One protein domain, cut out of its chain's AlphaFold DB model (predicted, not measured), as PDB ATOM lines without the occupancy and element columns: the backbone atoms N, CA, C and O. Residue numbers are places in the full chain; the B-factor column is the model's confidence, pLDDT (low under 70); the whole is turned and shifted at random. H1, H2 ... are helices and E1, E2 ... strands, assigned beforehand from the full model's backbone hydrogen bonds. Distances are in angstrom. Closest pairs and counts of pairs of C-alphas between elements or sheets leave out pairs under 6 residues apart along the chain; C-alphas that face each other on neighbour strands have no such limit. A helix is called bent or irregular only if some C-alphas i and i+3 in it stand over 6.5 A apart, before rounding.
ATOM      1  N   VAL A  18      21.557   0.876 -17.112       94.44
ATOM      2  CA  VAL A  18      20.117   1.036 -17.339       94.44
ATOM      3  C   VAL A  18      19.434  -0.322 -17.226       94.44
ATOM      4  O   VAL A  18      19.936  -1.318 -17.736       94.44
ATOM      5  N   ALA A  19      18.290  -0.380 -16.541       94.69
ATOM      6  CA  ALA A  19      17.500  -1.601 -16.401       94.69
ATOM      7  C   ALA A  19      16.094  -1.378 -16.968       94.69
ATOM      8  O   ALA A  19      15.249  -0.743 -16.334       94.69
ATOM      9  N   SER A  20      15.854  -1.902 -18.166       95.62
ATOM     10  CA  SER A  20      14.673  -1.626 -18.991       95.62
ATOM     11  C   SER A  20      13.730  -2.824 -19.064       95.62
ATOM     12  O   SER A  20      14.140  -3.960 -18.827       95.62
ATOM     13  N   GLN A  21      12.455  -2.600 -19.393       95.88
ATOM     14  CA  GLN A  21      11.595  -3.689 -19.879       95.88
ATOM     15  C   GLN A  21      12.016  -4.108 -21.296       95.88
ATOM     16  O   GLN A  21      12.657  -3.328 -21.994       95.88
ATOM     17  N   CYS A  22      11.648  -5.314 -21.739       97.12
ATOM     18  CA  CYS A  22      11.976  -5.791 -23.091       97.12
ATOM     19  C   CYS A  22      11.210  -5.088 -24.227       97.12
ATOM     20  O   CYS A  22      11.558  -5.255 -25.398       97.12
ATOM     21  N   ILE A  23      10.178  -4.298 -23.913       96.69
ATOM     22  CA  ILE A  23       9.438  -3.519 -24.909       96.69
ATOM     23  C   ILE A  23      10.284  -2.326 -25.366       96.69
ATOM     24  O   ILE A  23      10.903  -1.645 -24.554       96.69
ATOM     25  N   ILE A  24      10.263  -2.065 -26.672       95.50
ATOM     26  CA  ILE A  24      10.863  -0.881 -27.289       95.50
ATOM     27  C   ILE A  24       9.732  -0.041 -27.908       95.50
ATOM     28  O   ILE A  24       8.888  -0.607 -28.608       95.50
ATOM     29  N   PRO A  25       9.717   1.291 -27.717       95.75
ATOM     30  CA  PRO A  25      10.604   2.053 -26.833       95.75
ATOM     31  C   PRO A  25      10.305   1.785 -25.350       95.75
ATOM     32  O   PRO A  25       9.157   1.531 -24.983       95.75
ATOM     33  N   ASP A  26      11.321   1.889 -24.488       94.19
ATOM     34  CA  ASP A  26      11.079   1.870 -23.042       94.19
ATOM     35  C   ASP A  26      10.378   3.162 -22.605       94.19
ATOM     36  O   ASP A  26      10.790   4.269 -22.952       94.19
ATOM     37  N   GLN A  27       9.319   3.034 -21.810       92.81
ATOM     38  CA  GLN A  27       8.470   4.165 -21.434       92.81
ATOM     39  C   GLN A  27       9.221   5.270 -20.668       92.81
ATOM     40  O   GLN A  27       8.849   6.441 -20.766       92.81
ATOM     41  N   TYR A  28      10.252   4.917 -19.900       92.56
ATOM     42  CA  TYR A  28      10.920   5.832 -18.972       92.56
ATOM     43  C   TYR A  28      12.370   6.120 -19.364       92.56
ATOM     44  O   TYR A  28      12.877   7.209 -19.098       92.56
ATOM     45  N   LEU A  29      13.038   5.160 -20.002       94.31
ATOM     46  CA  LEU A  29      14.477   5.164 -20.242       94.31
ATOM     47  C   LEU A  29      14.855   5.341 -21.717       94.31
ATOM     48  O   LEU A  29      16.043   5.467 -21.998       94.31
ATOM     49  N   ASP A  30      13.906   5.411 -22.661       93.62
ATOM     50  CA  ASP A  30      14.200   5.468 -24.109       93.62
ATOM     51  C   ASP A  30      15.174   6.593 -24.496       93.62
ATOM     52  O   ASP A  30      16.085   6.381 -25.295       93.62
ATOM     53  N   LYS A  31      15.062   7.773 -23.869       92.44
ATOM     54  CA  LYS A  31      16.018   8.874 -24.082       92.44
ATOM     55  C   LYS A  31      17.435   8.510 -23.634       92.44
ATOM     56  O   LYS A  31      18.386   8.782 -24.362       92.44
ATOM     57  N   ALA A  32      17.574   7.903 -22.456       91.19
ATOM     58  CA  ALA A  32      18.868   7.483 -21.925       91.19
ATOM     59  C   ALA A  32      19.474   6.366 -22.788       91.19
ATOM     60  O   ALA A  32      20.641   6.452 -23.164       91.19
ATOM     61  N   ILE A  33      18.654   5.390 -23.189       93.81
ATOM     62  CA  ILE A  33      19.045   4.286 -24.073       93.81
ATOM     63  C   ILE A  33      19.584   4.822 -25.403       93.81
ATOM     64  O   ILE A  33      20.708   4.510 -25.784       93.81
ATOM     65  N   LYS A  34      18.832   5.701 -26.075       92.12
ATOM     66  CA  LYS A  34      19.245   6.294 -27.357       92.12
ATOM     67  C   LYS A  34      20.484   7.179 -27.237       92.12
ATOM     68  O   LYS A  34      21.271   7.257 -28.174       92.12
ATOM     69  N   SER A  35      20.667   7.839 -26.092       92.25
ATOM     70  CA  SER A  35      21.851   8.668 -25.849       92.25
ATOM     71  C   SER A  35      23.138   7.865 -25.641       92.25
ATOM     72  O   SER A  35      24.210   8.443 -25.775       92.25
ATOM     73  N   GLY A  36      23.048   6.573 -25.289       91.19
ATOM     74  CA  GLY A  36      24.217   5.743 -24.965       91.19
ATOM     75  C   GLY A  36      24.946   6.148 -23.680       91.19
ATOM     76  O   GLY A  36      26.077   5.744 -23.462       91.19
ATOM     77  N   SER A  37      24.332   6.965 -22.815       89.31
ATOM     78  CA  SER A  37      24.952   7.449 -21.567       89.31
ATOM     79  C   SER A  37      24.906   6.408 -20.437       89.31
ATOM     80  O   SER A  37      24.405   6.672 -19.344       89.31
ATOM     81  N   PHE A  38      25.378   5.200 -20.722       91.00
ATOM     82  CA  PHE A  38      25.553   4.094 -19.784       91.00
ATOM     83  C   PHE A  38      26.741   3.242 -20.234       91.00
ATOM     84  O   PHE A  38      27.365   3.580 -21.228       91.00
ATOM     85  N   ASP A  39      27.071   2.181 -19.506       92.38
ATOM     86  CA  ASP A  39      27.983   1.116 -19.946       92.38
ATOM     87  C   ASP A  39      27.185  -0.167 -20.221       92.38
ATOM     88  O   ASP A  39      27.386  -0.834 -21.238       92.38
ATOM     89  N   TYR A  40      26.219  -0.479 -19.345       95.00
ATOM     90  CA  TYR A  40      25.444  -1.720 -19.384       95.00
ATOM     91  C   TYR A  40      23.934  -1.491 -19.509       95.00
ATOM     92  O   TYR A  40      23.341  -0.731 -18.740       95.00
ATOM     93  N   ALA A  41      23.292  -2.209 -20.429       96.81
ATOM     94  CA  ALA A  41      21.839  -2.300 -20.530       96.81
ATOM     95  C   ALA A  41      21.357  -3.679 -20.076       96.81
ATOM     96  O   ALA A  41      21.620  -4.677 -20.733       96.81
ATOM     97  N   ILE A  42      20.613  -3.739 -18.973       97.50
ATOM     98  CA  ILE A  42      19.938  -4.952 -18.506       97.50
ATOM     99  C   ILE A  42      18.499  -4.912 -19.004       97.50
ATOM    100  O   ILE A  42      17.688  -4.104 -18.545       97.50
ATOM    101  N   VAL A  43      18.169  -5.791 -19.939       98.25
ATOM    102  CA  VAL A  43      16.834  -5.861 -20.536       98.25
ATOM    103  C   VAL A  43      16.057  -6.991 -19.876       98.25
ATOM    104  O   VAL A  43      16.449  -8.148 -19.965       98.25
ATOM    105  N   LYS A  44      14.955  -6.674 -19.198       96.81
ATOM    106  CA  LYS A  44      14.134  -7.657 -18.480       96.81
ATOM    107  C   LYS A  44      13.179  -8.359 -19.443       96.81
ATOM    108  O   LYS A  44      12.216  -7.747 -19.903       96.81
ATOM    109  N   PHE A  45      13.421  -9.639 -19.705       97.44
ATOM    110  CA  PHE A  45      12.600 -10.488 -20.576       97.44
ATOM    111  C   PHE A  45      11.546 -11.274 -19.786       97.44
ATOM    112  O   PHE A  45      11.349 -12.468 -19.993       97.44
ATOM    113  N   TYR A  46      10.873 -10.597 -18.858       96.00
ATOM    114  CA  TYR A  46       9.829 -11.165 -18.010       96.00
ATOM    115  C   TYR A  46       8.795 -10.101 -17.634       96.00
ATOM    116  O   TYR A  46       9.072  -8.902 -17.697       96.00
ATOM    117  N   ASN A  47       7.603 -10.534 -17.218       94.06
ATOM    118  CA  ASN A  47       6.445  -9.679 -16.930       94.06
ATOM    119  C   ASN A  47       5.986  -8.810 -18.118       94.06
ATOM    120  O   ASN A  47       5.416  -7.736 -17.919       94.06
ATOM    121  N   ASN A  48       6.232  -9.256 -19.352       94.88
ATOM    122  CA  ASN A  48       5.802  -8.570 -20.563       94.88
ATOM    123  C   ASN A  48       5.553  -9.547 -21.734       94.88
ATOM    124  O   ASN A  48       6.492  -9.913 -22.445       94.88
ATOM    125  N   PRO A  49       4.296  -9.954 -21.996       95.00
ATOM    126  CA  PRO A  49       3.975 -10.986 -22.989       95.00
ATOM    127  C   PRO A  49       4.325 -10.608 -24.433       95.00
ATOM    128  O   PRO A  49       4.428 -11.485 -25.280       95.00
ATOM    129  N   ASN A  50       4.548  -9.326 -24.726       95.69
ATOM    130  CA  ASN A  50       4.875  -8.873 -26.079       95.69
ATOM    131  C   ASN A  50       6.343  -9.117 -26.464       95.69
ATOM    132  O   ASN A  50       6.700  -8.954 -27.628       95.69
ATOM    133  N   CYS A  51       7.204  -9.450 -25.500       97.50
ATOM    134  CA  CYS A  51       8.641  -9.582 -25.732       97.50
ATOM    135  C   CYS A  51       9.352 -10.582 -24.819       97.50
ATOM    136  O   CYS A  51      10.558 -10.735 -24.946       97.50
ATOM    137  N   GLN A  52       8.659 -11.256 -23.905       97.00
ATOM    138  CA  GLN A  52       9.230 -12.322 -23.080       97.00
ATOM    139  C   GLN A  52       9.139 -13.694 -23.767       97.00
ATOM    140  O   GLN A  52       8.566 -13.838 -24.848       97.00
ATOM    141  N   TYR A  53       9.663 -14.716 -23.092       97.06
ATOM    142  CA  TYR A  53       9.458 -16.110 -23.471       97.06
ATOM    143  C   TYR A  53       7.995 -16.542 -23.277       97.06
ATOM    144  O   TYR A  53       7.423 -16.371 -22.195       97.06
ATOM    145  N   ASP A  54       7.389 -17.127 -24.309       95.25
ATOM    146  CA  ASP A  54       6.033 -17.664 -24.235       95.25
ATOM    147  C   ASP A  54       6.059 -19.042 -23.569       95.25
ATOM    148  O   ASP A  54       6.319 -20.068 -24.196       95.25
ATOM    149  N   GLN A  55       5.768 -19.049 -22.271       90.38
ATOM    150  CA  GLN A  55       5.719 -20.262 -21.458       90.38
ATOM    151  C   GLN A  55       4.542 -21.175 -21.800       90.38
ATOM    152  O   GLN A  55       4.600 -22.366 -21.513       90.38
ATOM    153  N   THR A  56       3.464 -20.631 -22.366       90.94
ATOM    154  CA  THR A  56       2.267 -21.408 -22.703       90.94
ATOM    155  C   THR A  56       2.507 -22.245 -23.950       90.94
ATOM    156  O   THR A  56       2.101 -23.403 -23.994       90.94
ATOM    157  N   ASN A  57       3.195 -21.675 -24.941       93.88
ATOM    158  CA  ASN A  57       3.473 -22.336 -26.217       93.88
ATOM    159  C   ASN A  57       4.930 -22.801 -26.367       93.88
ATOM    160  O   ASN A  57       5.309 -23.249 -27.448       93.88
ATOM    161  N   PHE A  58       5.742 -22.675 -25.315       92.56
ATOM    162  CA  PHE A  58       7.179 -22.972 -25.307       92.56
ATOM    163  C   PHE A  58       7.945 -22.303 -26.460       92.56
ATOM    164  O   PHE A  58       8.765 -22.926 -27.135       92.56
ATOM    165  N   ASN A  59       7.667 -21.019 -26.694       95.31
ATOM    166  CA  ASN A  59       8.115 -20.294 -27.879       95.31
ATOM    167  C   ASN A  59       8.960 -19.060 -27.519       95.31
ATOM    168  O   ASN A  59       8.546 -18.188 -26.757       95.31
ATOM    169  N   ASP A  60      10.149 -18.961 -28.109       96.88
ATOM    170  CA  ASP A  60      11.118 -17.883 -27.894       96.88
ATOM    171  C   ASP A  60      11.048 -16.746 -28.932       96.88
ATOM    172  O   ASP A  60      11.752 -15.751 -28.796       96.88
ATOM    173  N   THR A  61      10.189 -16.837 -29.949       97.56
ATOM    174  CA  THR A  61      10.183 -15.934 -31.117       97.56
ATOM    175  C   THR A  61      10.059 -14.451 -30.749       97.56
ATOM    176  O   THR A  61      10.710 -13.599 -31.357       97.56
ATOM    177  N   LEU A  62       9.191 -14.100 -29.794       97.69
ATOM    178  CA  LEU A  62       9.023 -12.702 -29.374       97.69
ATOM    179  C   LEU A  62      10.241 -12.202 -28.593       97.69
ATOM    180  O   LEU A  62      10.687 -11.072 -28.805       97.69
ATOM    181  N   LEU A  63      10.809 -13.070 -27.758       98.19
ATOM    182  CA  LEU A  63      12.032 -12.809 -27.013       98.19
ATOM    183  C   LEU A  63      13.215 -12.585 -27.952       98.19
ATOM    184  O   LEU A  63      13.867 -11.550 -27.855       98.19
ATOM    185  N   THR A  64      13.471 -13.489 -28.898       97.81
ATOM    186  CA  THR A  64      14.616 -13.384 -29.818       97.81
ATOM    187  C   THR A  64      14.484 -12.194 -30.773       97.81
ATOM    188  O   THR A  64      15.475 -11.514 -31.053       97.81
ATOM    189  N   ARG A  65      13.264 -11.848 -31.209       98.06
ATOM    190  CA  ARG A  65      13.001 -10.615 -31.981       98.06
ATOM    191  C   ARG A  65      13.261  -9.344 -31.177       98.06
ATOM    192  O   ARG A  65      13.880  -8.411 -31.697       98.06
ATOM    193  N   SER A  66      12.787  -9.293 -29.935       98.31
ATOM    194  CA  SER A  66      13.044  -8.156 -29.050       98.31
ATOM    195  C   SER A  66      14.538  -8.041 -28.741       98.31
ATOM    196  O   SER A  66      15.098  -6.960 -28.900       98.31
ATOM    197  N   TRP A  67      15.213  -9.152 -28.430       98.44
ATOM    198  CA  TRP A  67      16.663  -9.203 -28.229       98.44
ATOM    199  C   TRP A  67      17.434  -8.593 -29.401       98.44
ATOM    200  O   TRP A  67      18.223  -7.678 -29.192       98.44
ATOM    201  N   ASN A  68      17.141  -9.008 -30.636       98.12
ATOM    202  CA  ASN A  68      17.776  -8.429 -31.825       98.12
ATOM    203  C   ASN A  68      17.537  -6.919 -31.936       98.12
ATOM    204  O   ASN A  68      18.417  -6.167 -32.338       98.12
ATOM    205  N   SER A  69      16.337  -6.457 -31.587       97.81
ATOM    206  CA  SER A  69      16.017  -5.029 -31.629       97.81
ATOM    207  C   SER A  69      16.822  -4.247 -30.586       97.81
ATOM    208  O   SER A  69      17.307  -3.157 -30.880       97.81
ATOM    209  N   TRP A  70      17.018  -4.816 -29.395       97.88
ATOM    210  CA  TRP A  70      17.859  -4.239 -28.345       97.88
ATOM    211  C   TRP A  70      19.330  -4.176 -28.738       97.88
ATOM    212  O   TRP A  70      19.954  -3.130 -28.560       97.88
ATOM    213  N   THR A  71      19.874  -5.251 -29.307       96.81
ATOM    214  CA  THR A  71      21.279  -5.288 -29.729       96.81
ATOM    215  C   THR A  71      21.560  -4.331 -30.882       96.81
ATOM    216  O   THR A  71      22.670  -3.818 -30.967       96.81
ATOM    217  N   TRP A  72      20.569  -4.009 -31.721       95.38
ATOM    218  CA  TRP A  72      20.678  -2.950 -32.734       95.38
ATOM    219  C   TRP A  72      20.478  -1.527 -32.194       95.38
ATOM    220  O   TRP A  72      21.029  -0.584 -32.757       95.38
ATOM    221  N   LEU A  73      19.664  -1.352 -31.150       95.19
ATOM    222  CA  LEU A  73      19.345  -0.039 -30.580       95.19
ATOM    223  C   LEU A  73      20.479   0.516 -29.705       95.19
ATOM    224  O   LEU A  73      20.699   1.726 -29.676       95.19
ATOM    225  N   VAL A  74      21.144  -0.358 -28.950       93.88
ATOM    226  CA  VAL A  74      22.219   0.006 -28.020       93.88
ATOM    227  C   VAL A  74      23.515   0.287 -28.789       93.88
ATOM    228  O   VAL A  74      23.828  -0.406 -29.753       93.88
ATOM    229  N   GLN A  75      24.253   1.329 -28.384       90.19
ATOM    230  CA  GLN A  75      25.479   1.756 -29.070       90.19
ATOM    231  C   GLN A  75      26.600   0.707 -28.953       90.19
ATOM    232  O   GLN A  75      26.590  -0.133 -28.056       90.19
ATOM    233  N   LEU A  76      27.575   0.760 -29.867       85.44
ATOM    234  CA  LEU A  76      28.602  -0.282 -30.008       85.44
ATOM    235  C   LEU A  76      29.507  -0.449 -28.778       85.44
ATOM    236  O   LEU A  76      29.947  -1.561 -28.509       85.44
ATOM    237  N   ASP A  77      29.752   0.629 -28.032       89.31
ATOM    238  CA  ASP A  77      30.612   0.612 -26.841       89.31
ATOM    239  C   ASP A  77      29.879   0.111 -25.581       89.31
ATOM    240  O   ASP A  77      30.462   0.019 -24.502       89.31
ATOM    241  N   ASN A  78      28.591  -0.223 -25.707       93.56
ATOM    242  CA  ASN A  78      27.734  -0.654 -24.615       93.56
ATOM    243  C   ASN A  78      27.398  -2.136 -24.695       93.56
ATOM    244  O   ASN A  78      27.040  -2.640 -25.757       93.56
ATOM    245  N   ASN A  79      27.374  -2.805 -23.542       95.88
ATOM    246  CA  ASN A  79      26.988  -4.212 -23.463       95.88
ATOM    247  C   ASN A  79      25.511  -4.383 -23.097       95.88
ATOM    248  O   ASN A  79      24.981  -3.700 -22.214       95.88
ATOM    249  N   VAL A  80      24.860  -5.359 -23.729       97.75
ATOM    250  CA  VAL A  80      23.468  -5.743 -23.477       97.75
ATOM    251  C   VAL A  80      23.428  -7.060 -22.712       97.75
ATOM    252  O   VAL A  80      23.995  -8.066 -23.135       97.75
ATOM    253  N   PHE A  81      22.724  -7.062 -21.588       98.06
ATOM    254  CA  PHE A  81      22.513  -8.215 -20.727       98.06
ATOM    255  C   PHE A  81      21.056  -8.665 -20.793       98.06
ATOM    256  O   PHE A  81      20.131  -7.851 -20.698       98.06
ATOM    257  N   MET A  82      20.846  -9.976 -20.896       98.06
ATOM    258  CA  MET A  82      19.516 -10.577 -20.828       98.06
ATOM    259  C   MET A  82      19.110 -10.799 -19.368       98.06
ATOM    260  O   MET A  82      19.715 -11.598 -18.662       98.06
ATOM    261  N   GLY A  83      18.076 -10.101 -18.912       97.19
ATOM    262  CA  GLY A  83      17.471 -10.290 -17.598       97.19
ATOM    263  C   GLY A  83      16.455 -11.433 -17.606       97.19
ATOM    264  O   GLY A  83      15.423 -11.308 -18.268       97.19
ATOM    265  N   LEU A  84      16.718 -12.500 -16.847       96.06
ATOM    266  CA  LEU A  84      15.873 -13.696 -16.719       96.06
ATOM    267  C   LEU A  84      15.384 -13.899 -15.283       96.06
ATOM    268  O   LEU A  84      15.890 -13.281 -14.352       96.06
ATOM    269  N   LEU A  85      14.404 -14.785 -15.106       95.19
ATOM    270  CA  LEU A  85      13.935 -15.211 -13.790       95.19
ATOM    271  C   LEU A  85      14.691 -16.457 -13.324       95.19
ATOM    272  O   LEU A  85      14.802 -17.411 -14.089       95.19
ATOM    273  N   GLY A  86      15.145 -16.473 -12.069       92.19
ATOM    274  CA  GLY A  86      15.798 -17.642 -11.460       92.19
ATOM    275  C   GLY A  86      14.832 -18.793 -11.163       92.19
ATOM    276  O   GLY A  86      15.247 -19.934 -11.004       92.19
ATOM    277  N   SER A  87      13.527 -18.514 -11.122       92.38
ATOM    278  CA  SER A  87      12.486 -19.533 -10.993       92.38
ATOM    279  C   SER A  87      11.161 -19.061 -11.595       92.38
ATOM    280  O   SER A  87      10.928 -17.864 -11.788       92.38
ATOM    281  N   ALA A  88      10.238 -19.998 -11.823       91.38
ATOM    282  CA  ALA A  88       8.866 -19.674 -12.215       91.38
ATOM    283  C   ALA A  88       8.099 -18.888 -11.131       91.38
ATOM    284  O   ALA A  88       7.133 -18.196 -11.444       91.38
ATOM    285  N   THR A  89       8.517 -18.982  -9.866       89.19
ATOM    286  CA  THR A  89       7.886 -18.287  -8.733       89.19
ATOM    287  C   THR A  89       8.459 -16.888  -8.487       89.19
ATOM    288  O   THR A  89       7.778 -16.069  -7.872       89.19
ATOM    289  N   ALA A  90       9.648 -16.576  -9.024       84.50
ATOM    290  CA  ALA A  90      10.319 -15.281  -8.865       84.50
ATOM    291  C   ALA A  90       9.551 -14.108  -9.501       84.50
ATOM    292  O   ALA A  90       9.675 -12.958  -9.071       84.50
ATOM    293  N   ALA A  91       8.731 -14.386 -10.517       76.31
ATOM    294  CA  ALA A  91       7.705 -13.460 -10.969       76.31
ATOM    295  C   ALA A  91       6.430 -14.229 -11.347       76.31
ATOM    296  O   ALA A  91       6.375 -14.833 -12.419       76.31
ATOM    297  N   PRO A  92       5.377 -14.165 -10.509       72.44
ATOM    298  CA  PRO A  92       4.139 -14.912 -10.734       72.44
ATOM    299  C   PRO A  92       3.422 -14.565 -12.044       72.44
ATOM    300  O   PRO A  92       2.542 -15.300 -12.477       72.44
ATOM    301  N   SER A  93       3.750 -13.422 -12.652       75.94
ATOM    302  CA  SER A  93       3.071 -12.917 -13.839       75.94
ATOM    303  C   SER A  93       3.416 -13.687 -15.111       75.94
ATOM    304  O   SER A  93       2.474 -14.027 -15.820       75.94
ATOM    305  N   SER A  94       4.702 -13.891 -15.454       90.94
ATOM    306  CA  SER A  94       5.187 -14.728 -16.584       90.94
ATOM    307  C   SER A  94       6.624 -14.381 -17.025       90.94
ATOM    308  O   SER A  94       7.199 -13.374 -16.610       90.94
ATOM    309  N   GLY A  95       7.184 -15.209 -17.914       94.00
ATOM    310  CA  GLY A  95       8.440 -14.971 -18.638       94.00
ATOM    311  C   GLY A  95       9.613 -15.844 -18.192       94.00
ATOM    312  O   GLY A  95      10.723 -15.667 -18.684       94.00
ATOM    313  N   TYR A  96       9.390 -16.793 -17.279       95.75
ATOM    314  CA  TYR A  96      10.423 -17.749 -16.880       95.75
ATOM    315  C   TYR A  96      10.712 -18.734 -18.017       95.75
ATOM    316  O   TYR A  96       9.803 -19.371 -18.545       95.75
ATOM    317  N   ILE A  97      11.984 -18.886 -18.370       95.88
ATOM    318  CA  ILE A  97      12.428 -19.889 -19.338       95.88
ATOM    319  C   ILE A  97      12.755 -21.162 -18.551       95.88
ATOM    320  O   ILE A  97      13.582 -21.092 -17.641       95.88
ATOM    321  N   PRO A  98      12.152 -22.321 -18.854       94.31
ATOM    322  CA  PRO A  98      12.524 -23.568 -18.197       94.31
ATOM    323  C   PRO A  98      14.030 -23.858 -18.300       94.31
ATOM    324  O   PRO A  98      14.635 -23.685 -19.355       94.31
ATOM    325  N   GLN A  99      14.632 -24.306 -17.195       91.56
ATOM    326  CA  GLN A  99      16.079 -24.545 -17.088       91.56
ATOM    327  C   GLN A  99      16.578 -25.834 -17.759       91.56
ATOM    328  O   GLN A  99      17.744 -26.211 -17.608       91.56
ATOM    329  N   ASP A 100      15.699 -26.570 -18.437       91.19
ATOM    330  CA  ASP A 100      16.102 -27.753 -19.178       91.19
ATOM    331  C   ASP A 100      16.799 -27.380 -20.492       91.19
ATOM    332  O   ASP A 100      16.685 -26.279 -21.037       91.19
ATOM    333  N   TYR A 101      17.555 -28.347 -21.004       86.50
ATOM    334  CA  TYR A 101      18.381 -28.154 -22.183       86.50
ATOM    335  C   TYR A 101      17.573 -27.737 -23.418       86.50
ATOM    336  O   TYR A 101      18.080 -26.953 -24.216       86.50
ATOM    337  N   TYR A 102      16.346 -28.242 -23.581       88.69
ATOM    338  CA  TYR A 102      15.554 -28.012 -24.786       88.69
ATOM    339  C   TYR A 102      15.195 -26.530 -24.921       88.69
ATOM    340  O   TYR A 102      15.514 -25.912 -25.936       88.69
ATOM    341  N   HIS A 103      14.644 -25.923 -23.871       92.06
ATOM    342  CA  HIS A 103      14.232 -24.520 -23.914       92.06
ATOM    343  C   HIS A 103      15.420 -23.550 -23.955       92.06
ATOM    344  O   HIS A 103      15.416 -22.602 -24.742       92.06
ATOM    345  N   LEU A 104      16.481 -23.819 -23.185       92.88
ATOM    346  CA  LEU A 104      17.691 -22.992 -23.211       92.88
ATOM    347  C   LEU A 104      18.422 -23.064 -24.561       92.88
ATOM    348  O   LEU A 104      19.000 -22.062 -24.987       92.88
ATOM    349  N   SER A 105      18.354 -24.200 -25.272       91.38
ATOM    350  CA  SER A 105      19.021 -24.368 -26.575       91.38
ATOM    351  C   SER A 105      18.454 -23.490 -27.690       91.38
ATOM    352  O   SER A 105      19.166 -23.212 -28.652       91.38
ATOM    353  N   ASN A 106      17.218 -23.005 -27.546       90.56
ATOM    354  CA  ASN A 106      16.607 -22.098 -28.518       90.56
ATOM    355  C   ASN A 106      17.022 -20.635 -28.290       90.56
ATOM    356  O   ASN A 106      17.041 -19.843 -29.226       90.56
ATOM    357  N   VAL A 107      17.392 -20.274 -27.056       95.38
ATOM    358  CA  VAL A 107      17.653 -18.878 -26.663       95.38
ATOM    359  C   VAL A 107      19.145 -18.581 -26.550       95.38
ATOM    360  O   VAL A 107      19.628 -17.604 -27.124       95.38
ATOM    361  N   LEU A 108      19.896 -19.413 -25.822       94.75
ATOM    362  CA  LEU A 108      21.288 -19.115 -25.469       94.75
ATOM    363  C   LEU A 108      22.215 -18.999 -26.690       94.75
ATOM    364  O   LEU A 108      22.954 -18.015 -26.770       94.75
ATOM    365  N   PRO A 109      22.175 -19.914 -27.681       92.69
ATOM    366  CA  PRO A 109      23.020 -19.783 -28.866       92.69
ATOM    367  C   PRO A 109      22.707 -18.527 -29.685       92.69
ATOM    368  O   PRO A 109      23.616 -17.953 -30.278       92.69
ATOM    369  N   HIS A 110      21.444 -18.087 -29.702       93.94
ATOM    370  CA  HIS A 110      21.010 -16.896 -30.433       93.94
ATOM    371  C   HIS A 110      21.574 -15.616 -29.810       93.94
ATOM    372  O   HIS A 110      22.082 -14.743 -30.512       93.94
ATOM    373  N   ILE A 111      21.534 -15.505 -28.480       95.31
ATOM    374  CA  ILE A 111      21.935 -14.265 -27.802       95.31
ATOM    375  C   ILE A 111      23.455 -14.099 -27.730       95.31
ATOM    376  O   ILE A 111      23.950 -12.990 -27.916       95.31
ATOM    377  N   ILE A 112      24.200 -15.197 -27.542       93.75
ATOM    378  CA  ILE A 112      25.669 -15.190 -27.401       93.75
ATOM    379  C   ILE A 112      26.363 -14.743 -28.697       93.75
ATOM    380  O   ILE A 112      27.481 -14.238 -28.661       93.75
ATOM    381  N   GLN A 113      25.705 -14.887 -29.850       92.56
ATOM    382  CA  GLN A 113      26.232 -14.444 -31.147       92.56
ATOM    383  C   GLN A 113      26.164 -12.925 -31.354       92.56
ATOM    384  O   GLN A 113      26.703 -12.412 -32.335       92.56
ATOM    385  N   SER A 114      25.486 -12.196 -30.468       95.88
ATOM    386  CA  SER A 114      25.360 -10.745 -30.592       95.88
ATOM    387  C   SER A 114      26.677 -10.057 -30.240       95.88
ATOM    388  O   SER A 114      27.300 -10.369 -29.231       95.88
ATOM    389  N   TYR A 115      27.088  -9.091 -31.062       95.69
ATOM    390  CA  TYR A 115      28.394  -8.428 -30.955       95.69
ATOM    391  C   TYR A 115      28.618  -7.696 -29.620       95.69
ATOM    392  O   TYR A 115      29.755  -7.545 -29.190       95.69
ATOM    393  N   ASN A 116      27.538  -7.257 -28.971       96.19
ATOM    394  CA  ASN A 116      27.528  -6.573 -27.680       96.19
ATOM    395  C   ASN A 116      26.871  -7.412 -26.574       96.19
ATOM    396  O   ASN A 116      26.347  -6.867 -25.600       96.19
ATOM    397  N   TYR A 117      26.857  -8.741 -26.717       96.56
ATOM    398  CA  TYR A 117      26.403  -9.633 -25.654       96.56
ATOM    399  C   TYR A 117      27.272  -9.450 -24.402       96.56
ATOM    400  O   TYR A 117      28.458  -9.773 -24.393       96.56
ATOM    401  N   GLY A 118      26.663  -8.942 -23.330       95.69
ATOM    402  CA  GLY A 118      27.312  -8.736 -22.037       95.69
ATOM    403  C   GLY A 118      27.172  -9.916 -21.082       95.69
ATOM    404  O   GLY A 118      28.018 -10.104 -20.210       95.69
ATOM    405  N   GLY A 119      26.115 -10.716 -21.229       95.81
ATOM    406  CA  GLY A 119      25.817 -11.809 -20.309       95.81
ATOM    407  C   GLY A 119      24.333 -11.962 -19.997       95.81
ATOM    408  O   GLY A 119      23.456 -11.394 -20.654       95.81
ATOM    409  N   ILE A 120      24.065 -12.716 -18.934       96.69
ATOM    410  CA  ILE A 120      22.732 -12.924 -18.365       96.69
ATOM    411  C   ILE A 120      22.732 -12.383 -16.938       96.69
ATOM    412  O   ILE A 120      23.692 -12.571 -16.195       96.69
ATOM    413  N   VAL A 121      21.647 -11.714 -16.558       96.00
ATOM    414  CA  VAL A 121      21.380 -11.278 -15.184       96.00
ATOM    415  C   VAL A 121      20.154 -12.028 -14.684       96.00
ATOM    416  O   VAL A 121      19.107 -11.999 -15.327       96.00
ATOM    417  N   ILE A 122      20.267 -12.687 -13.534       95.12
ATOM    418  CA  ILE A 122      19.187 -13.502 -12.971       95.12
ATOM    419  C   ILE A 122      18.476 -12.718 -11.862       95.12
ATOM    420  O   ILE A 122      19.093 -12.202 -10.929       95.12
ATOM    421  N   TRP A 123      17.156 -12.603 -11.983       92.12
ATOM    422  CA  TRP A 123      16.262 -12.063 -10.969       92.12
ATOM    423  C   TRP A 123      15.514 -13.213 -10.278       92.12
ATOM    424  O   TRP A 123      14.707 -13.894 -10.900       92.12
ATOM    425  N   ASP A 124      15.713 -13.484  -8.998       91.19
ATOM    426  CA  ASP A 124      16.667 -12.890  -8.061       91.19
ATOM    427  C   ASP A 124      17.564 -13.967  -7.450       91.19
ATOM    428  O   ASP A 124      17.392 -15.157  -7.708       91.19
ATOM    429  N   ARG A 125      18.533 -13.529  -6.639       89.31
ATOM    430  CA  ARG A 125      19.511 -14.425  -6.026       89.31
ATOM    431  C   ARG A 125      18.871 -15.482  -5.125       89.31
ATOM    432  O   ARG A 125      19.339 -16.608  -5.110       89.31
ATOM    433  N   PHE A 126      17.803 -15.129  -4.408       91.94
ATOM    434  CA  PHE A 126      17.115 -16.062  -3.518       91.94
ATOM    435  C   PHE A 126      16.547 -17.243  -4.311       91.94
ATOM    436  O   PHE A 126      16.809 -18.397  -3.984       91.94
ATOM    437  N   HIS A 127      15.840 -16.957  -5.405       92.38
ATOM    438  CA  HIS A 127      15.273 -17.999  -6.256       92.38
ATOM    439  C   HIS A 127      16.340 -18.749  -7.061       92.38
ATOM    440  O   HIS A 127      16.203 -19.951  -7.279       92.38
ATOM    441  N   ASP A 128      17.394 -18.059  -7.495       90.94
ATOM    442  CA  ASP A 128      18.537 -18.677  -8.166       90.94
ATOM    443  C   ASP A 128      19.240 -19.693  -7.256       90.94
ATOM    444  O   ASP A 128      19.452 -20.827  -7.669       90.94
ATOM    445  N   ASP A 129      19.498 -19.350  -5.992       92.31
ATOM    446  CA  ASP A 129      20.127 -20.263  -5.031       92.31
ATOM    447  C   ASP A 129      19.288 -21.521  -4.772       92.31
ATOM    448  O   ASP A 129      19.829 -22.627  -4.694       92.31
ATOM    449  N   GLU A 130      17.964 -21.377  -4.689       94.44
ATOM    450  CA  GLU A 130      17.054 -22.513  -4.503       94.44
ATOM    451  C   GLU A 130      16.972 -23.424  -5.737       94.44
ATOM    452  O   GLU A 130      16.788 -24.634  -5.594       94.44
ATOM    453  N   ASN A 131      17.103 -22.868  -6.946       92.25
ATOM    454  CA  ASN A 131      16.861 -23.594  -8.199       92.25
ATOM    455  C   ASN A 131      18.143 -23.937  -8.974       92.25
ATOM    456  O   ASN A 131      18.092 -24.778  -9.870       92.25
ATOM    457  N   SER A 132      19.286 -23.351  -8.602       94.75
ATOM    458  CA  SER A 132      20.576 -23.449  -9.301       94.75
ATOM    459  C   SER A 132      20.479 -23.106 -10.794       94.75
ATOM    460  O   SER A 132      21.034 -23.809 -11.647       94.75
ATOM    461  N   TYR A 133      19.736 -22.045 -11.119       93.69
ATOM    462  CA  TYR A 133      19.458 -21.661 -12.503       93.69
ATOM    463  C   TYR A 133      20.731 -21.182 -13.219       93.69
ATOM    464  O   TYR A 133      20.986 -21.547 -14.372       93.69
ATOM    465  N   ASP A 134      21.574 -20.429 -12.512       93.19
ATOM    466  CA  ASP A 134      22.922 -20.033 -12.924       93.19
ATOM    467  C   ASP A 134      23.782 -21.221 -13.391       93.19
ATOM    468  O   ASP A 134      24.343 -21.196 -14.493       93.19
ATOM    469  N   LYS A 135      23.825 -22.302 -12.608       93.75
ATOM    470  CA  LYS A 135      24.594 -23.515 -12.922       93.75
ATOM    471  C   LYS A 135      24.059 -24.207 -14.167       93.75
ATOM    472  O   LYS A 135      24.845 -24.681 -14.984       93.75
ATOM    473  N   GLN A 136      22.740 -24.240 -14.354       93.12
ATOM    474  CA  GLN A 136      22.128 -24.839 -15.543       93.12
ATOM    475  C   GLN A 136      22.498 -24.077 -16.821       93.12
ATOM    476  O   GLN A 136      22.830 -24.703 -17.836       93.12
ATOM    477  N   ILE A 137      22.502 -22.742 -16.767       93.12
ATOM    478  CA  ILE A 137      23.007 -21.897 -17.856       93.12
ATOM    479  C   ILE A 137      24.492 -22.183 -18.100       93.12
ATOM    480  O   ILE A 137      24.889 -22.419 -19.244       93.12
ATOM    481  N   GLU A 138      25.315 -22.189 -17.049       91.94
ATOM    482  CA  GLU A 138      26.757 -22.422 -17.159       91.94
ATOM    483  C   GLU A 138      27.058 -23.778 -17.814       91.94
ATOM    484  O   GLU A 138      27.856 -23.868 -18.754       91.94
ATOM    485  N   GLU A 139      26.383 -24.840 -17.374       92.31
ATOM    486  CA  GLU A 139      26.497 -26.159 -17.984       92.31
ATOM    487  C   GLU A 139      26.049 -26.162 -19.445       92.31
ATOM    488  O   GLU A 139      26.673 -26.829 -20.272       92.31
ATOM    489  N   HIS A 140      24.972 -25.450 -19.785       90.56
ATOM    490  CA  HIS A 140      24.494 -25.358 -21.160       90.56
ATOM    491  C   HIS A 140      25.549 -24.728 -22.070       90.56
ATOM    492  O   HIS A 140      25.892 -25.300 -23.107       90.56
ATOM    493  N   VAL A 141      26.109 -23.589 -21.658       89.25
ATOM    494  CA  VAL A 141      27.151 -22.879 -22.410       89.25
ATOM    495  C   VAL A 141      28.391 -23.761 -22.574       89.25
ATOM    496  O   VAL A 141      28.895 -23.912 -23.689       89.25
ATOM    497  N   LYS A 142      28.843 -24.427 -21.501       91.06
ATOM    498  CA  LYS A 142      29.965 -25.381 -21.558       91.06
ATOM    499  C   LYS A 142      29.685 -26.546 -22.505       91.06
ATOM    500  O   LYS A 142      30.542 -26.884 -23.321       91.06
ATOM    501  N   ARG A 143      28.495 -27.157 -22.426       89.31
ATOM    502  CA  ARG A 143      28.084 -28.262 -23.309       89.31
ATOM    503  C   ARG A 143      28.069 -27.824 -24.769       89.31
ATOM    504  O   ARG A 143      28.604 -28.543 -25.608       89.31
ATOM    505  N   HIS A 144      27.514 -26.653 -25.065       85.12
ATOM    506  CA  HIS A 144      27.454 -26.123 -26.424       85.12
ATOM    507  C   HIS A 144      28.860 -25.865 -26.994       85.12
ATOM    508  O   HIS A 144      29.182 -26.325 -28.091       85.12
ATOM    509  N   ALA A 145      29.741 -25.226 -26.217       87.44
ATOM    510  CA  ALA A 145      31.134 -25.010 -26.607       87.44
ATOM    511  C   ALA A 145      31.884 -26.336 -26.836       87.44
ATOM    512  O   ALA A 145      32.567 -26.504 -27.846       87.44
ATOM    513  N   LEU A 146      31.714 -27.315 -25.940       90.62
ATOM    514  CA  LEU A 146      32.336 -28.633 -26.068       90.62
ATOM    515  C   LEU A 146      31.838 -29.390 -27.306       90.62
ATOM    516  O   LEU A 146      32.633 -30.020 -28.007       90.62
ATOM    517  N   GLN A 147      30.537 -29.327 -27.599       89.88
ATOM    518  CA  GLN A 147      29.957 -29.917 -28.805       89.88
ATOM    519  C   GLN A 147      30.544 -29.290 -30.068       89.88
ATOM    520  O   GLN A 147      30.877 -30.024 -30.999       89.88
ATOM    521  N   PHE A 148      30.703 -27.966 -30.101       87.88
ATOM    522  CA  PHE A 148      31.329 -27.274 -31.224       87.88
ATOM    523  C   PHE A 148      32.783 -27.724 -31.423       87.88
ATOM    524  O   PHE A 148      33.142 -28.181 -32.509       87.88
ATOM    525  N   VAL A 149      33.599 -27.707 -30.361       92.88
ATOM    526  CA  VAL A 149      35.004 -28.158 -30.410       92.88
ATOM    527  C   VAL A 149      35.102 -29.610 -30.876       92.88
ATOM    528  O   VAL A 149      35.908 -29.934 -31.747       92.88
ATOM    529  N   THR A 150      34.239 -30.484 -30.358       94.62
ATOM    530  CA  THR A 150      34.207 -31.903 -30.738       94.62
ATOM    531  C   THR A 150      33.847 -32.083 -32.213       94.62
ATOM    532  O   THR A 150      34.414 -32.945 -32.885       94.62
ATOM    533  N   GLN A 151      32.912 -31.289 -32.742       94.50
ATOM    534  CA  GLN A 151      32.530 -31.340 -34.155       94.50
ATOM    535  C   GLN A 151      33.662 -30.870 -35.071       94.50
ATOM    536  O   GLN A 151      33.955 -31.545 -36.059       94.50
ATOM    537  N   VAL A 152      34.331 -29.770 -34.721       94.44
ATOM    538  CA  VAL A 152      35.490 -29.262 -35.468       94.44
ATOM    539  C   VAL A 152      36.624 -30.286 -35.460       94.44
ATOM    540  O   VAL A 152      37.159 -30.612 -36.516       94.44
ATOM    541  N   PHE A 153      36.940 -30.857 -34.297       96.44
ATOM    542  CA  PHE A 153      37.972 -31.882 -34.175       96.44
ATOM    543  C   PHE A 153      37.670 -33.102 -35.059       96.44
ATOM    544  O   PHE A 153      38.503 -33.489 -35.875       96.44
ATOM    545  N   LYS A 154      36.440 -33.632 -35.006       95.88
ATOM    546  CA  LYS A 154      36.002 -34.737 -35.878       95.88
ATOM    547  C   LYS A 154      36.089 -34.390 -37.367       95.88
ATOM    548  O   LYS A 154      36.397 -35.260 -38.181       95.88
ATOM    549  N   ALA A 155      35.785 -33.150 -37.748       96.25
ATOM    550  CA  ALA A 155      35.903 -32.705 -39.134       96.25
ATOM    551  C   ALA A 155      37.370 -32.688 -39.596       96.25
ATOM    552  O   ALA A 155      37.670 -33.168 -40.691       96.25
ATOM    553  N   ILE A 156      38.283 -32.218 -38.741       95.81
ATOM    554  CA  ILE A 156      39.728 -32.228 -38.998       95.81
ATOM    555  C   ILE A 156      40.251 -33.665 -39.111       95.81
ATOM    556  O   ILE A 156      40.943 -33.976 -40.079       95.81
ATOM    557  N   GLU A 157      39.884 -34.560 -38.189       96.38
ATOM    558  CA  GLU A 157      40.294 -35.974 -38.238       96.38
ATOM    559  C   GLU A 157      39.879 -36.646 -39.550       96.38
ATOM    560  O   GLU A 157      40.683 -37.329 -40.187       96.38
ATOM    561  N   ARG A 158      38.638 -36.410 -39.998       95.12
ATOM    562  CA  ARG A 158      38.142 -36.925 -41.282       95.12
ATOM    563  C   ARG A 158      38.952 -36.392 -42.460       95.12
ATOM    564  O   ARG A 158      39.275 -37.158 -43.363       95.12
ATOM    565  N   PHE A 159      39.293 -35.105 -42.449       94.62
ATOM    566  CA  PHE A 159      40.078 -34.482 -43.513       94.62
ATOM    567  C   PHE A 159      41.517 -35.021 -43.572       94.62
ATOM    568  O   PHE A 159      42.009 -35.366 -44.649       94.62
ATOM    569  N   VAL A 160      42.177 -35.153 -42.417       94.81
ATOM    570  CA  VAL A 160      43.532 -35.719 -42.314       94.81
ATOM    571  C   VAL A 160      43.537 -37.187 -42.742       94.81
ATOM    572  O   VAL A 160      44.376 -37.580 -43.550       94.81
ATOM    573  N   SER A 161      42.573 -37.987 -42.275       93.44
ATOM    574  CA  SER A 161      42.449 -39.399 -42.658       93.44
ATOM    575  C   SER A 161      42.212 -39.572 -44.162       93.44
ATOM    576  O   SER A 161      42.886 -40.384 -44.793       93.44
ATOM    577  N   ALA A 162      41.320 -38.777 -44.762       91.88
ATOM    578  CA  ALA A 162      41.096 -38.794 -46.207       91.88
ATOM    579  C   ALA A 162      42.371 -38.442 -46.993       91.88
ATOM    580  O   ALA A 162      42.693 -39.116 -47.969       91.88
ATOM    581  N   SER A 163      43.124 -37.435 -46.538       89.94
ATOM    582  CA  SER A 163      44.371 -37.005 -47.185       89.94
ATOM    583  C   SER A 163      45.469 -38.071 -47.102       89.94
ATOM    584  O   SER A 163      46.129 -38.355 -48.100       89.94
ATOM    585  N   LEU A 164      45.639 -38.705 -45.935       88.88
ATOM    586  CA  LEU A 164      46.601 -39.797 -45.747       88.88
ATOM    587  C   LEU A 164      46.241 -41.014 -46.606       88.88
ATOM    588  O   LEU A 164      47.115 -41.567 -47.266       88.88
ATOM    589  N   ASN A 165      44.964 -41.402 -46.660       87.12
ATOM    590  CA  ASN A 165      44.528 -42.537 -47.477       87.12
ATOM    591  C   ASN A 165      44.818 -42.327 -48.972       87.12
ATOM    592  O   ASN A 165      45.247 -43.260 -49.638       87.12
ATOM    593  N   VAL A 166      44.643 -41.108 -49.498       85.75
ATOM    594  CA  VAL A 166      45.019 -40.782 -50.889       85.75
ATOM    595  C   VAL A 166      46.534 -40.884 -51.105       85.75
ATOM    596  O   VAL A 166      46.973 -41.279 -52.181       85.75
ATOM    597  N   MET A 167      47.336 -40.553 -50.091       73.81
ATOM    598  CA  MET A 167      48.799 -40.574 -50.179       73.81
ATOM    599  C   MET A 167      49.393 -41.995 -50.144       73.81
ATOM    600  O   MET A 167      50.432 -42.212 -50.753       73.81
ATOM    601  N   PHE A 168      48.746 -42.948 -49.461       70.25
ATOM    602  CA  PHE A 168      49.232 -44.332 -49.296       70.25
ATOM    603  C   PHE A 168      48.588 -45.368 -50.238       70.25
ATOM    604  O   PHE A 168      48.940 -46.545 -50.172       70.25
ATOM    605  N   LEU A 169      47.635 -44.965 -51.085       66.88
ATOM    606  CA  LEU A 169      47.004 -45.826 -52.100       66.88
ATOM    607  C   LEU A 169      47.583 -45.634 -53.519       66.88
ATOM    608  O   LEU A 169      47.081 -46.253 -54.458       66.88
ATOM    609  N   ASN A 170      48.633 -44.817 -53.660       51.47
ATOM    610  CA  ASN A 170      49.478 -44.677 -54.855       51.47
ATOM    611  C   ASN A 170      50.879 -45.231 -54.576       51.47
ATOM    612  O   ASN A 170      51.536 -45.648 -55.554       51.47
TER     613      ASN A 170
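What this domain is: This is residues 18 to 170 of the 170 residues of the protein "Class III acidic endochitinase, putative" of Medicago truncatula (UniProt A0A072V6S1). A compact body is built on a twisted four-stranded parallel sheet with H2 packed over one face and H3 side by side with H2, and a long helix, H5, leaves this body as an arm, with residues 146 to 170 sticking out free. The short helix H1 sits beside the sheet near E1 and E2, and the short helix H4 comes between the last strand, E4, and the arm. The printed part has 153 residues, with five named helices and four named strands in the order E1 H1 E2 H2 E3 H3 E4 H4 H5; the sheet's order is E1 E2 E3 E4, and the class is mixed, helices and strands. The whole is loose, with a radius of gyration of the C-alphas of 19.6 A, and only just elongated, spanning 73 by 37 by 27 A.

Where its parts are: The strands are E1, residues 18 to 21, from C-alpha 18 at (20.117, 1.036, -17.339); E2, residues 40 to 44; E3, residues 79 to 85, 19.6 A long; and E4, residues 117 to 123, 18.0 A. The helices are H1, residues 30 to 35; H2, residues 61 to 73, 18.4 A; H3, residues 101 to 112, 15.8 A; H4, residues 125 to 131; and H5, residues 133 to 168, 52.5 A, from (19.458, -21.661, -12.503) to (49.232, -44.332, -49.296). H3 is only just irregular: C-alphas 106 and 109 are 6.8 A apart.

How they stand to each other: E1 and E2 are parallel neighbours, with N 20 and O 42 at 2.9 A. E2 and E3 are parallel, with N 81 and O 41 at 2.8 A. E3 and E4 are parallel, with N 118 and O 80 at 2.8 A. E1, H1, E2; E2, H2, E3; and E3, H3, E4 are strand-helix-strand units, parallel neighbour strands with a helix between, each with a right-handed crossover. H2 makes two layers with the sheet, a helix on one face: its height over the sheet is 9.8 A, and it lies over E3 and along the strands, at 20 degrees on the local plane. H2 touches H3 with residues 64 to 67 alone, at a shallow tilt of 16 degrees, the same way; the closest C-alphas, Thr 64 and Val 107, are 7.0 A apart. H5 touches H3 with residues 137 to 141 alone, about perpendicular at 80 degrees; the closest C-alphas, Tyr 101 and His 140, are 6.8 A apart. H1, H3 and H5 only graze the sheet. H4 is only just not on it, with 4 pairs of C-alphas within 10 A. H2 and H5 are apart. In H1, H2, H4 and H5 every O i to N i+4 pair is within hydrogen-bond range; in H3, 4 of 8 are.

The domain as a whole: The C-alphas of Tyr 28 and Asn 170, the two farthest apart, are 73.0 A apart. Without the free residues 146 to 170 the body spans 37 by 33 by 27 A. The printed part has no cut; the links E2 to H2 and E3 to H3 are long. Mean pLDDT of the printed part is 92.6, and residues 169 to 170 are under 70.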